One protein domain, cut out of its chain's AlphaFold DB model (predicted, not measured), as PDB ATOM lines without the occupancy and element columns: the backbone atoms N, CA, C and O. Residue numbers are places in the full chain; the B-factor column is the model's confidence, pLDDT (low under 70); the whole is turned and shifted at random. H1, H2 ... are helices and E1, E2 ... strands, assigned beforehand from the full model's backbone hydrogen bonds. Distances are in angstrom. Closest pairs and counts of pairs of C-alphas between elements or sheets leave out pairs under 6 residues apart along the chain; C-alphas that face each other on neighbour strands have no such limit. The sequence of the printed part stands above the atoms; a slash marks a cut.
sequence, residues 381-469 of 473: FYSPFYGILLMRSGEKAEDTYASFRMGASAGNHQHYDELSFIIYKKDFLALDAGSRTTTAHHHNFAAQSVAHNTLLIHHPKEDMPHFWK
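AT A GLANCE: This is residues 381 to 469 of the 473 residues of an uncharacterized protein of Parapusillimonas sp. SGNA-6 (UniProt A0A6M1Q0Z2). The domain has little regular structure: one antiparallel sheet, E1 - E2 - E3 - E4 - E5, makes one end, loops and the short helix H1 make the other, and residues 456 to 464 stick out. The sheet is a meander, each strand the antiparallel neighbour of the one before. The printed part has 89 residues, 30 in named elements, five strands then one helix, class mixed. It is only just loose, close to compact, radius of gyration of the C-alphas 15.0 A, spanning 47 by 26 by 25 A.

HOW THE PARTS SIT: E1, residues 381 to 383, and E2, residues 388 to 392, form a hairpin; N 381 and O 390, 2.8 A apart, are within hydrogen-bond range, as are the pairs named next. E3, residues 400 to 405, forms hairpins with E2, N 391 to O 402 2.8 A, and with E4, residues 421 to 425, N 401 to O 424 2.9 A. E4 and E5, residues 427 to 430, form another, N 425 to O 427 2.9 A. H1, residues 440 to 446, is not on the sheet; 2 of its 3 O i to N i+4 pairs are within range.

IN THESE COORDINATES: E1 begins at C-alpha 381 (-66.628, 179.033, -47.173); E3 is 17.1 A long; H1 ends at C-alpha 446 (-90.263, 186.131, -47.760).

THE WHOLE: The printed part has no cut. The E3 to E4 link is long. Residue 438 and residues 463 to 469 have pLDDT under 70.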
ATOM      1  N   PHE A 381     -66.100 179.853 -48.254       95.25
ATOM      2  CA  PHE A 381     -66.628 179.033 -47.173       95.25
ATOM      3  C   PHE A 381     -67.796 178.209 -47.693       95.25
ATOM      4  O   PHE A 381     -68.651 178.742 -48.396       95.25
ATOM      5  N   TYR A 382     -67.855 176.929 -47.328       94.88
ATOM      6  CA  TYR A 382     -68.968 176.064 -47.694       94.88
ATOM      7  C   TYR A 382     -69.486 175.288 -46.483       94.88
ATOM      8  O   TYR A 382     -68.724 174.595 -45.810       94.88
ATOM      9  N   SER A 383     -70.790 175.394 -46.227       94.56
ATOM     10  CA  SER A 383     -71.512 174.528 -45.295       94.56
ATOM     11  C   SER A 383     -72.356 173.538 -46.101       94.56
ATOM     12  O   SER A 383     -73.405 173.933 -46.617       94.56
ATOM     13  N   PRO A 384     -71.939 172.263 -46.223       92.69
ATOM     14  CA  PRO A 384     -72.656 171.282 -47.037       92.69
ATOM     15  C   PRO A 384     -74.038 170.953 -46.475       92.69
ATOM     16  O   PRO A 384     -74.981 170.742 -47.224       92.69
ATOM     17  N   PHE A 385     -74.192 170.955 -45.150       91.88
ATOM     18  CA  PHE A 385     -75.455 170.578 -44.521       91.88
ATOM     19  C   PHE A 385     -76.582 171.585 -44.794       91.88
ATOM     20  O   PHE A 385     -77.727 171.186 -45.002       91.88
ATOM     21  N   TYR A 386     -76.249 172.879 -44.824       91.25
ATOM     22  CA  TYR A 386     -77.191 173.963 -45.126       91.25
ATOM     23  C   TYR A 386     -77.100 174.467 -46.569       91.25
ATOM     24  O   TYR A 386     -77.823 175.394 -46.924       91.25
ATOM     25  N   GLY A 387     -76.218 173.889 -47.386       93.12
ATOM     26  CA  GLY A 387     -76.045 174.283 -48.776       93.12
ATOM     27  C   GLY A 387     -75.621 175.739 -48.952       93.12
ATOM     28  O   GLY A 387     -76.173 176.438 -49.792       93.12
ATOM     29  N   ILE A 388     -74.687 176.235 -48.134       94.00
ATOM     30  CA  ILE A 388     -74.297 177.657 -48.134       94.00
ATOM     31  C   ILE A 388     -72.878 177.801 -48.633       94.00
ATOM     32  O   ILE A 388     -71.951 177.396 -47.935       94.00
ATOM     33  N   LEU A 389     -72.711 178.429 -49.790       96.44
ATOM     34  CA  LEU A 389     -71.423 178.861 -50.312       96.44
ATOM     35  C   LEU A 389     -71.293 180.375 -50.133       96.44
ATOM     36  O   LEU A 389     -72.098 181.131 -50.667       96.44
ATOM     37  N   LEU A 390     -70.279 180.822 -49.396       96.75
ATOM     38  CA  LEU A 390     -69.925 182.234 -49.250       96.75
ATOM     39  C   LEU A 390     -68.578 182.478 -49.921       96.75
ATOM     40  O   LEU A 390     -67.637 181.710 -49.731       96.75
ATOM     41  N   MET A 391     -68.482 183.543 -50.703       96.88
ATOM     42  CA  MET A 391     -67.304 183.904 -51.486       96.88
ATOM     43  C   MET A 391     -66.991 185.378 -51.268       96.88
ATOM     44  O   MET A 391     -67.897 186.202 -51.138       96.88
ATOM     45  N   ARG A 392     -65.705 185.731 -51.248       95.00
ATOM     46  CA  ARG A 392     -65.281 187.132 -51.166       95.00
ATOM     47  C   ARG A 392     -63.940 187.349 -51.849       95.00
ATOM     48  O   ARG A 392     -63.031 186.540 -51.708       95.00
ATOM     49  N   SER A 393     -63.810 188.464 -52.557       94.44
ATOM     50  CA  SER A 393     -62.556 188.868 -53.232       94.44
ATOM     51  C   SER A 393     -61.477 189.394 -52.272       94.44
ATOM     52  O   SER A 393     -60.308 189.452 -52.639       94.44
ATOM     53  N   GLY A 394     -61.866 189.709 -51.036       91.06
ATOM     54  CA  GLY A 394     -61.010 190.163 -49.942       91.06
ATOM     55  C   GLY A 394     -61.840 190.339 -48.662       91.06
ATOM     56  O   GLY A 394     -62.908 189.742 -48.545       91.06
ATOM     57  N   GLU A 395     -61.355 191.121 -47.697       87.56
ATOM     58  CA  GLU A 395     -62.005 191.336 -46.385       87.56
ATOM     59  C   GLU A 395     -62.259 192.818 -46.060       87.56
ATOM     60  O   GLU A 395     -62.640 193.172 -44.944       87.56
ATOM     61  N   LYS A 396     -62.027 193.707 -47.027       87.69
ATOM     62  CA  LYS A 396     -62.188 195.151 -46.887       87.69
ATOM     63  C   LYS A 396     -63.589 195.591 -47.301       87.69
ATOM     64  O   LYS A 396     -64.367 194.839 -47.894       87.69
ATOM     65  N   ALA A 397     -63.924 196.839 -46.986       82.94
ATOM     66  CA  ALA A 397     -65.240 197.409 -47.270       82.94
ATOM     67  C   ALA A 397     -65.516 197.557 -48.777       82.94
ATOM     68  O   ALA A 397     -66.673 197.542 -49.200       82.94
ATOM     69  N   GLU A 398     -64.463 197.716 -49.576       87.75
ATOM     70  CA  GLU A 398     -64.513 197.814 -51.027       87.75
ATOM     71  C   GLU A 398     -64.528 196.463 -51.737       87.75
ATOM     72  O   GLU A 398     -64.722 196.452 -52.950       87.75
ATOM     73  N   ASP A 399     -64.337 195.344 -51.037       94.19
ATOM     74  CA  ASP A 399     -64.326 194.020 -51.651       94.19
ATOM     75  C   ASP A 399     -65.738 193.562 -52.046       94.19
ATOM     76  O   ASP A 399     -66.758 194.058 -51.568       94.19
ATOM     77  N   THR A 400     -65.790 192.641 -53.004       96.06
ATOM     78  CA  THR A 400     -67.030 191.976 -53.426       96.06
ATOM     79  C   THR A 400     -67.272 190.749 -52.560       96.06
ATOM     80  O   THR A 400     -66.356 189.933 -52.416       96.06
ATOM     81  N   TYR A 401     -68.499 190.608 -52.063       96.75
ATOM     82  CA  TYR A 401     -68.990 189.464 -51.299       96.75
ATOM     83  C   TYR A 401     -70.171 188.849 -52.043       96.75
ATOM     84  O   TYR A 401     -71.000 189.573 -52.600       96.75
ATOM     85  N   ALA A 402     -70.242 187.525 -52.060       96.62
ATOM     86  CA  ALA A 402     -71.339 186.802 -52.672       96.62
ATOM     87  C   ALA A 402     -71.740 185.599 -51.823       96.62
ATOM     88  O   ALA A 402     -70.885 184.924 -51.245       96.62
ATOM     89  N   SER A 403     -73.034 185.297 -51.803       96.12
ATOM     90  CA  SER A 403     -73.542 184.019 -51.310       96.12
ATOM     91  C   SER A 403     -74.254 183.273 -52.422       96.12
ATOM     92  O   SER A 403     -74.921 183.893 -53.245       96.12
ATOM     93  N   PHE A 404     -74.145 181.950 -52.411       96.50
ATOM     94  CA  PHE A 404     -74.884 181.051 -53.282       96.50
ATOM     95  C   PHE A 404     -75.466 179.898 -52.467       96.50
ATOM     96  O   PHE A 404     -74.814 179.383 -51.549       96.50
ATOM     97  N   ARG A 405     -76.696 179.512 -52.790       94.06
ATOM     98  CA  ARG A 405     -77.449 178.463 -52.102       94.06
ATOM     99  C   ARG A 405     -77.531 177.215 -52.967       94.06
ATOM    100  O   ARG A 405     -77.988 177.288 -54.100       94.06
ATOM    101  N   MET A 406     -77.066 176.078 -52.453       93.12
ATOM    102  CA  MET A 406     -77.144 174.805 -53.171       93.12
ATOM    103  C   MET A 406     -77.065 173.573 -52.268       93.12
ATOM    104  O   MET A 406     -76.090 173.374 -51.537       93.12
ATOM    105  N   GLY A 407     -78.039 172.682 -52.422       89.44
ATOM    106  CA  GLY A 407     -77.986 171.311 -51.923       89.44
ATOM    107  C   GLY A 407     -78.156 171.199 -50.413       89.44
ATOM    108  O   GLY A 407     -77.518 170.345 -49.792       89.44
ATOM    109  N   ALA A 408     -78.985 172.050 -49.799       89.62
ATOM    110  CA  ALA A 408     -79.257 171.932 -48.376       89.62
ATOM    111  C   ALA A 408     -79.914 170.582 -48.047       89.62
ATOM    112  O   ALA A 408     -80.861 170.134 -48.687       89.62
ATOM    113  N   SER A 409     -79.420 169.935 -46.992       87.31
ATOM    114  CA  SER A 409     -79.984 168.684 -46.467       87.31
ATOM    115  C   SER A 409     -80.927 168.913 -45.280       87.31
ATOM    116  O   SER A 409     -81.484 167.957 -44.738       87.31
ATOM    117  N   ALA A 410     -81.088 170.162 -44.831       81.44
ATOM    118  CA  ALA A 410     -81.911 170.519 -43.682       81.44
ATOM    119  C   ALA A 410     -82.629 171.857 -43.875       81.44
ATOM    120  O   ALA A 410     -81.987 172.874 -44.100       81.44
ATOM    121  N   GLY A 411     -83.948 171.870 -43.662       77.94
ATOM    122  CA  GLY A 411     -84.787 173.062 -43.839       77.94
ATOM    123  C   GLY A 411     -84.993 173.933 -42.591       77.94
ATOM    124  O   GLY A 411     -85.836 174.826 -42.609       77.94
ATOM    125  N   ASN A 412     -84.300 173.681 -41.472       82.00
ATOM    126  CA  ASN A 412     -84.552 174.430 -40.232       82.00
ATOM    127  C   ASN A 412     -84.201 175.920 -40.403       82.00
ATOM    128  O   ASN A 412     -83.031 176.259 -40.588       82.00
ATOM    129  N   HIS A 413     -85.216 176.788 -40.310       84.31
ATOM    130  CA  HIS A 413     -85.123 178.234 -40.566       84.31
ATOM    131  C   HIS A 413     -84.520 178.607 -41.936       84.31
ATOM    132  O   HIS A 413     -83.933 179.684 -42.085       84.31
ATOM    133  N   GLN A 414     -84.672 177.723 -42.927       84.81
ATOM    134  CA  GLN A 414     -84.390 178.008 -44.333       84.81
ATOM    135  C   GLN A 414     -85.653 178.440 -45.079       84.81
ATOM    136  O   GLN A 414     -86.770 178.254 -44.592       84.81
ATOM    137  N   HIS A 415     -85.452 179.018 -46.258       87.56
ATOM    138  CA  HIS A 415     -86.499 179.393 -47.202       87.56
ATOM    139  C   HIS A 415     -86.467 178.453 -48.417       87.56
ATOM    140  O   HIS A 415     -85.586 177.603 -48.531       87.56
ATOM    141  N   TYR A 416     -87.415 178.606 -49.341       88.31
ATOM    142  CA  TYR A 416     -87.371 177.970 -50.658       88.31
ATOM    143  C   TYR A 416     -86.400 178.722 -51.586       88.31
ATOM    144  O   TYR A 416     -86.796 179.262 -52.619       88.31
ATOM    145  N   ASP A 417     -85.130 178.778 -51.178       89.56
ATOM    146  CA  ASP A 417     -84.071 179.628 -51.737       89.56
ATOM    147  C   ASP A 417     -82.951 178.840 -52.435       89.56
ATOM    148  O   ASP A 417     -81.849 179.347 -52.616       89.56
ATOM    149  N   GLU A 418     -83.201 177.596 -52.839       91.06
ATOM    150  CA  GLU A 418     -82.216 176.809 -53.583       91.06
ATOM    151  C   GLU A 418     -81.855 177.478 -54.921       91.06
ATOM    152  O   GLU A 418     -82.701 178.059 -55.608       91.06
ATOM    153  N   LEU A 419     -80.569 177.404 -55.277       93.94
ATOM    154  CA  LEU A 419     -79.946 178.075 -56.427       93.94
ATOM    155  C   LEU A 419     -80.015 179.611 -56.397       93.94
ATOM    156  O   LEU A 419     -79.719 180.252 -57.407       93.94
ATOM    157  N   SER A 420     -80.370 180.212 -55.257       95.25
ATOM    158  CA  SER A 420     -80.365 181.664 -55.107       95.25
ATOM    159  C   SER A 420     -78.961 182.229 -54.910       95.25
ATOM    160  O   SER A 420     -78.036 181.544 -54.450       95.25
ATOM    161  N   PHE A 421     -78.803 183.514 -55.231       96.75
ATOM    162  CA  PHE A 421     -77.574 184.254 -54.970       96.75
ATOM    163  C   PHE A 421     -77.810 185.648 -54.384       96.75
ATOM    164  O   PHE A 421     -78.859 186.263 -54.553       96.75
ATOM    165  N   ILE A 422     -76.785 186.173 -53.715       96.44
ATOM    166  CA  ILE A 422     -76.737 187.547 -53.193       96.44
ATOM    167  C   ILE A 422     -75.374 188.118 -53.563       96.44
ATOM    168  O   ILE A 422     -74.370 187.411 -53.468       96.44
ATOM    169  N   ILE A 423     -75.327 189.383 -53.985       97.38
ATOM    170  CA  ILE A 423     -74.091 190.082 -54.358       97.38
ATOM    171  C   ILE A 423     -74.034 191.414 -53.623       97.38
ATOM    172  O   ILE A 423     -74.928 192.251 -53.749       97.38
ATOM    173  N   TYR A 424     -72.935 191.633 -52.910       97.00
ATOM    174  CA  TYR A 424     -72.629 192.882 -52.231       97.00
ATOM    175  C   TYR A 424     -71.309 193.468 -52.747       97.00
ATOM    176  O   TYR A 424     -70.267 192.808 -52.731       97.00
ATOM    177  N   LYS A 425     -71.338 194.737 -53.167       96.31
ATOM    178  CA  LYS A 425     -70.160 195.542 -53.519       96.31
ATOM    179  C   LYS A 425     -70.447 196.998 -53.191       96.31
ATOM    180  O   LYS A 425     -71.096 197.693 -53.967       96.31
ATOM    181  N   LYS A 426     -69.951 197.464 -52.041       92.88
ATOM    182  CA  LYS A 426     -70.286 198.760 -51.405       92.88
ATOM    183  C   LYS A 426     -71.752 198.883 -50.958       92.88
ATOM    184  O   LYS A 426     -71.991 199.426 -49.881       92.88
ATOM    185  N   ASP A 427     -72.682 198.311 -51.712       93.62
ATOM    186  CA  ASP A 427     -74.079 198.080 -51.351       93.62
ATOM    187  C   ASP A 427     -74.558 196.725 -51.911       93.62
ATOM    188  O   ASP A 427     -73.821 196.058 -52.648       93.62
ATOM    189  N   PHE A 428     -75.766 196.296 -51.556       94.19
ATOM    190  CA  PHE A 428     -76.379 195.110 -52.144       94.19
ATOM    191  C   PHE A 428     -76.781 195.380 -53.598       94.19
ATOM    192  O   PHE A 428     -77.696 196.150 -53.871       94.19
ATOM    193  N   LEU A 429     -76.097 194.716 -54.531       95.94
ATOM    194  CA  LEU A 429     -76.418 194.749 -55.961       95.94
ATOM    195  C   LEU A 429     -77.489 193.712 -56.322       95.94
ATOM    196  O   LEU A 429     -78.279 193.931 -57.233       95.94
ATOM    197  N   ALA A 430     -77.505 192.597 -55.590       94.94
ATOM    198  CA  ALA A 430     -78.563 191.597 -55.595       94.94
ATOM    199  C   ALA A 430     -78.811 191.185 -54.141       94.94
ATOM    200  O   ALA A 430     -77.889 190.693 -53.489       94.94
ATOM    201  N   LEU A 431     -80.013 191.440 -53.624       91.38
ATOM    202  CA  LEU A 431     -80.437 191.102 -52.260       91.38
ATOM    203  C   LEU A 431     -81.631 190.160 -52.284       91.38
ATOM    204  O   LEU A 431     -82.375 190.139 -53.262       91.38
ATOM    205  N   ASP A 432     -81.825 189.429 -51.194       87.62
ATOM    206  CA  ASP A 432     -83.062 188.693 -50.953       87.62
ATOM    207  C   ASP A 432     -84.157 189.636 -50.461       87.62
ATOM    208  O   ASP A 432     -83.945 190.450 -49.555       87.62
ATOM    209  N   ALA A 433     -85.330 189.538 -51.081       84.94
ATOM    210  CA  ALA A 433     -86.474 190.363 -50.756       84.94
ATOM    211  C   ALA A 433     -87.291 189.763 -49.604       84.94
ATOM    212  O   ALA A 433     -87.362 188.555 -49.393       84.94
ATOM    213  N   GLY A 434     -87.993 190.634 -48.886       83.06
ATOM    214  CA  GLY A 434     -88.913 190.234 -47.830       83.06
ATOM    215  C   GLY A 434     -88.278 190.146 -46.445       83.06
ATOM    216  O   GLY A 434     -87.084 190.339 -46.235       83.06
ATOM    217  N   SER A 435     -89.139 189.948 -45.453       84.44
ATOM    218  CA  SER A 435     -88.768 189.998 -44.043       84.44
ATOM    219  C   SER A 435     -89.657 189.066 -43.236       84.44
ATOM    220  O   SER A 435     -90.855 188.933 -43.504       84.44
ATOM    221  N   ARG A 436     -89.106 188.432 -42.202       80.12
ATOM    222  CA  ARG A 436     -89.905 187.710 -41.217       80.12
ATOM    223  C   ARG A 436     -90.726 188.700 -40.405       80.12
ATOM    224  O   ARG A 436     -90.222 189.385 -39.512       80.12
ATOM    225  N   THR A 437     -92.018 188.720 -40.681       75.44
ATOM    226  CA  THR A 437     -93.024 189.476 -39.941       75.44
ATOM    227  C   THR A 437     -93.997 188.520 -39.253       75.44
ATOM    228  O   THR A 437     -93.977 187.308 -39.457       75.44
ATOM    229  N   THR A 438     -94.898 189.054 -38.432       66.81
ATOM    230  CA  THR A 438     -96.024 188.283 -37.878       66.81
ATOM    231  C   THR A 438     -97.192 188.142 -38.862       66.81
ATOM    232  O   THR A 438     -98.278 187.737 -38.453       66.81
ATOM    233  N   THR A 439     -97.018 188.530 -40.129       73.12
ATOM    234  CA  THR A 439     -98.093 188.616 -41.128       73.12
ATOM    235  C   THR A 439     -97.945 187.547 -42.207       73.12
ATOM    236  O   THR A 439     -96.942 186.835 -42.266       73.12
ATOM    237  N   ALA A 440     -98.943 187.456 -43.093       78.44
ATOM    238  CA  ALA A 440     -98.909 186.573 -44.256       78.44
ATOM    239  C   ALA A 440     -97.616 186.740 -45.072       78.44
ATOM    240  O   ALA A 440     -97.098 185.754 -45.572       78.44
ATOM    241  N   HIS A 441     -97.042 187.948 -45.119       81.56
ATOM    242  CA  HIS A 441     -95.814 188.258 -45.855       81.56
ATOM    243  C   HIS A 441     -94.656 187.283 -45.581       81.56
ATOM    244  O   HIS A 441     -93.956 186.906 -46.515       81.56
ATOM    245  N   HIS A 442     -94.480 186.830 -44.335       79.31
ATOM    246  CA  HIS A 442     -93.439 185.854 -44.014       79.31
ATOM    247  C   HIS A 442     -93.650 184.519 -44.751       79.31
ATOM    248  O   HIS A 442     -92.762 184.059 -45.462       79.31
ATOM    249  N   HIS A 443     -94.837 183.921 -44.620       74.31
ATOM    250  CA  HIS A 443     -95.128 182.605 -45.200       74.31
ATOM    251  C   HIS A 443     -95.364 182.658 -46.716       74.31
ATOM    252  O   HIS A 443     -95.060 181.706 -47.431       74.31
ATOM    253  N   ASN A 444     -95.895 183.779 -47.194       81.12
ATOM    254  CA  ASN A 444     -96.422 183.931 -48.543       81.12
ATOM    255  C   ASN A 444     -95.457 184.671 -49.482       81.12
ATOM    256  O   ASN A 444     -95.639 184.661 -50.687       81.12
ATOM    257  N   PHE A 445     -94.423 185.331 -48.978       85.56
ATOM    258  CA  PHE A 445     -93.461 186.000 -49.852       85.56
ATOM    259  C   PHE A 445     -92.037 185.717 -49.412       85.56
ATOM    260  O   PHE A 445     -91.316 185.053 -50.142       85.56
ATOM    261  N   ALA A 446     -91.660 186.130 -48.199       86.88
ATOM    262  CA  ALA A 446     -90.263 186.131 -47.760       86.88
ATOM    263  C   ALA A 446     -89.588 184.749 -47.807       86.88
ATOM    264  O   ALA A 446     -88.389 184.672 -48.037       86.88
ATOM    265  N   ALA A 447     -90.347 183.673 -47.576       86.50
ATOM    266  CA  ALA A 447     -89.831 182.308 -47.627       86.50
ATOM    267  C   ALA A 447     -89.955 181.624 -49.005       86.50
ATOM    268  O   ALA A 447     -89.545 180.474 -49.134       86.50
ATOM    269  N   GLN A 448     -90.569 182.263 -50.005       87.75
ATOM    270  CA  GLN A 448     -90.901 181.663 -51.304       87.75
ATOM    271  C   GLN A 448     -89.854 182.012 -52.366       87.75
ATOM    272  O   GLN A 448     -89.333 183.122 -52.364       87.75
ATOM    273  N   SER A 449     -89.621 181.127 -53.345       89.88
ATOM    274  CA  SER A 449     -88.599 181.324 -54.395       89.88
ATOM    275  C   SER A 449     -88.713 182.655 -55.145       89.88
ATOM    276  O   SER A 449     -87.699 183.230 -55.516       89.88
ATOM    277  N   VAL A 450     -89.926 183.198 -55.301       90.00
ATOM    278  CA  VAL A 450     -90.173 184.499 -55.952       90.00
ATOM    279  C   VAL A 450     -89.516 185.690 -55.236       90.00
ATOM    280  O   VAL A 450     -89.311 186.731 -55.852       90.00
ATOM    281  N   ALA A 451     -89.190 185.559 -53.949       90.81
ATOM    282  CA  ALA A 451     -88.527 186.600 -53.169       90.81
ATOM    283  C   ALA A 451     -86.991 186.547 -53.256       90.81
ATOM    284  O   ALA A 451     -86.317 187.427 -52.722       90.81
ATOM    285  N   HIS A 452     -86.433 185.543 -53.932       93.12
ATOM    286  CA  HIS A 452     -84.997 185.288 -54.000       93.12
ATOM    287  C   HIS A 452     -84.466 185.493 -55.422       93.12
ATOM    288  O   HIS A 452     -85.198 185.335 -56.400       93.12
ATOM    289  N   ASN A 453     -83.169 185.791 -55.563       95.56
ATOM    290  CA  ASN A 453     -82.517 185.856 -56.879       95.56
ATOM    291  C   ASN A 453     -82.263 184.438 -57.410       95.56
ATOM    292  O   ASN A 453     -81.136 183.947 -57.396       95.56
ATOM    293  N   THR A 454     -83.332 183.758 -57.815       94.31
ATOM    294  CA  THR A 454     -83.326 182.381 -58.320       94.31
ATOM    295  C   THR A 454     -84.237 182.257 -59.546       94.31
ATOM    296  O   THR A 454     -84.721 183.249 -60.094       94.31
ATOM    297  N   LEU A 455     -84.440 181.031 -60.015       91.38
ATOM    298  CA  LEU A 455     -85.288 180.709 -61.154       91.38
ATOM    299  C   LEU A 455     -86.676 180.265 -60.688       91.38
ATOM    300  O   LEU A 455     -86.816 179.534 -59.711       91.38
ATOM    301  N   LEU A 456     -87.701 180.656 -61.444       90.06
ATOM    302  CA  LEU A 456     -89.051 180.112 -61.326       90.06
ATOM    303  C   LEU A 456     -89.343 179.232 -62.539       90.06
ATOM    304  O   LEU A 456     -89.012 179.590 -63.669       90.06
ATOM    305  N   ILE A 457     -89.989 178.094 -62.302       85.38
ATOM    306  CA  ILE A 457     -90.432 177.187 -63.358       85.38
ATOM    307  C   ILE A 457     -91.953 177.219 -63.366       85.38
ATOM    308  O   ILE A 457     -92.589 176.803 -62.405       85.38
ATOM    309  N   HIS A 458     -92.545 177.704 -64.455       81.62
ATOM    310  CA  HIS A 458     -93.992 177.652 -64.614       81.62
ATOM    311  C   HIS A 458     -94.431 176.205 -64.855       81.62
ATOM    312  O   HIS A 458     -94.111 175.619 -65.893       81.62
ATOM    313  N   HIS A 459     -95.186 175.641 -63.915       80.12
ATOM    314  CA  HIS A 459     -95.807 174.334 -64.065       80.12
ATOM    315  C   HIS A 459     -97.329 174.515 -64.242       80.12
ATOM    316  O   HIS A 459     -98.020 174.844 -63.282       80.12
ATOM    317  N   PRO A 460     -97.893 174.285 -65.448       77.44
ATOM    318  CA  PRO A 460     -99.297 174.600 -65.759       77.44
ATOM    319  C   PRO A 460    -100.354 173.899 -64.891       77.44
ATOM    320  O   PRO A 460    -101.523 174.263 -64.936       77.44
ATOM    321  N   LYS A 461     -99.960 172.856 -64.150       81.44
ATOM    322  CA  LYS A 461    -100.814 172.094 -63.227       81.44
ATOM    323  C   LYS A 461    -100.327 172.194 -61.777       81.44
ATOM    324  O   LYS A 461    -100.531 171.264 -61.008       81.44
ATOM    325  N   GLU A 462     -99.551 173.223 -61.435       71.81
ATOM    326  CA  GLU A 462     -99.112 173.426 -60.054       71.81
ATOM    327  C   GLU A 462    -100.324 173.768 -59.193       71.81
ATOM    328  O   GLU A 462    -101.002 174.772 -59.416       71.81
ATOM    329  N   ASP A 463    -100.615 172.908 -58.224       62.25
ATOM    330  CA  ASP A 463    -101.676 173.173 -57.269       62.25
ATOM    331  C   ASP A 463    -101.269 174.344 -56.374       62.25
ATOM    332  O   ASP A 463    -100.211 174.327 -55.742       62.25
ATOM    333  N   MET A 464    -102.146 175.344 -56.256       56.09
ATOM    334  CA  MET A 464    -101.954 176.428 -55.295       56.09
ATOM    335  C   MET A 464    -101.786 175.844 -53.879       56.09
ATOM    336  O   MET A 464    -102.682 175.121 -53.411       56.09
ATOM    337  N   PRO A 465    -100.680 176.150 -53.167       55.69
ATOM    338  CA  PRO A 465    -100.439 175.597 -51.843       55.69
ATOM    339  C   PRO A 465    -101.579 175.932 -50.875       55.69
ATOM    340  O   PRO A 465    -102.174 177.008 -50.941       55.69
ATOM    341  N   HIS A 466    -101.870 175.032 -49.930       49.75
ATOM    342  CA  HIS A 466    -103.027 175.137 -49.025       49.75
ATOM    343  C   HIS A 466    -103.123 176.487 -48.282       49.75
ATOM    344  O   HIS A 466    -104.218 176.956 -47.994       49.75
ATOM    345  N   PHE A 467    -102.004 177.138 -47.969       50.84
ATOM    346  CA  PHE A 467    -101.964 178.436 -47.277       50.84
ATOM    347  C   PHE A 467    -102.365 179.639 -48.153       50.84
ATOM    348  O   PHE A 467    -102.600 180.724 -47.623       50.84
ATOM    349  N   TRP A 468    -102.479 179.442 -49.468       40.88
ATOM    350  CA  TRP A 468    -102.957 180.427 -50.440       40.88
ATOM    351  C   TRP A 468    -104.344 180.128 -50.993       40.88
ATOM    352  O   TRP A 468    -104.895 180.942 -51.737       40.88
ATOM    353  N   LYS A 469    -104.918 178.971 -50.646       43.75
ATOM    354  CA  LYS A 469    -106.332 178.737 -50.912       43.75
ATOM    355  C   LYS A 469    -107.115 179.759 -50.083       43.75
ATOM    356  O   LYS A 469    -106.813 179.906 -48.894       43.75
TER     357      LYS A 469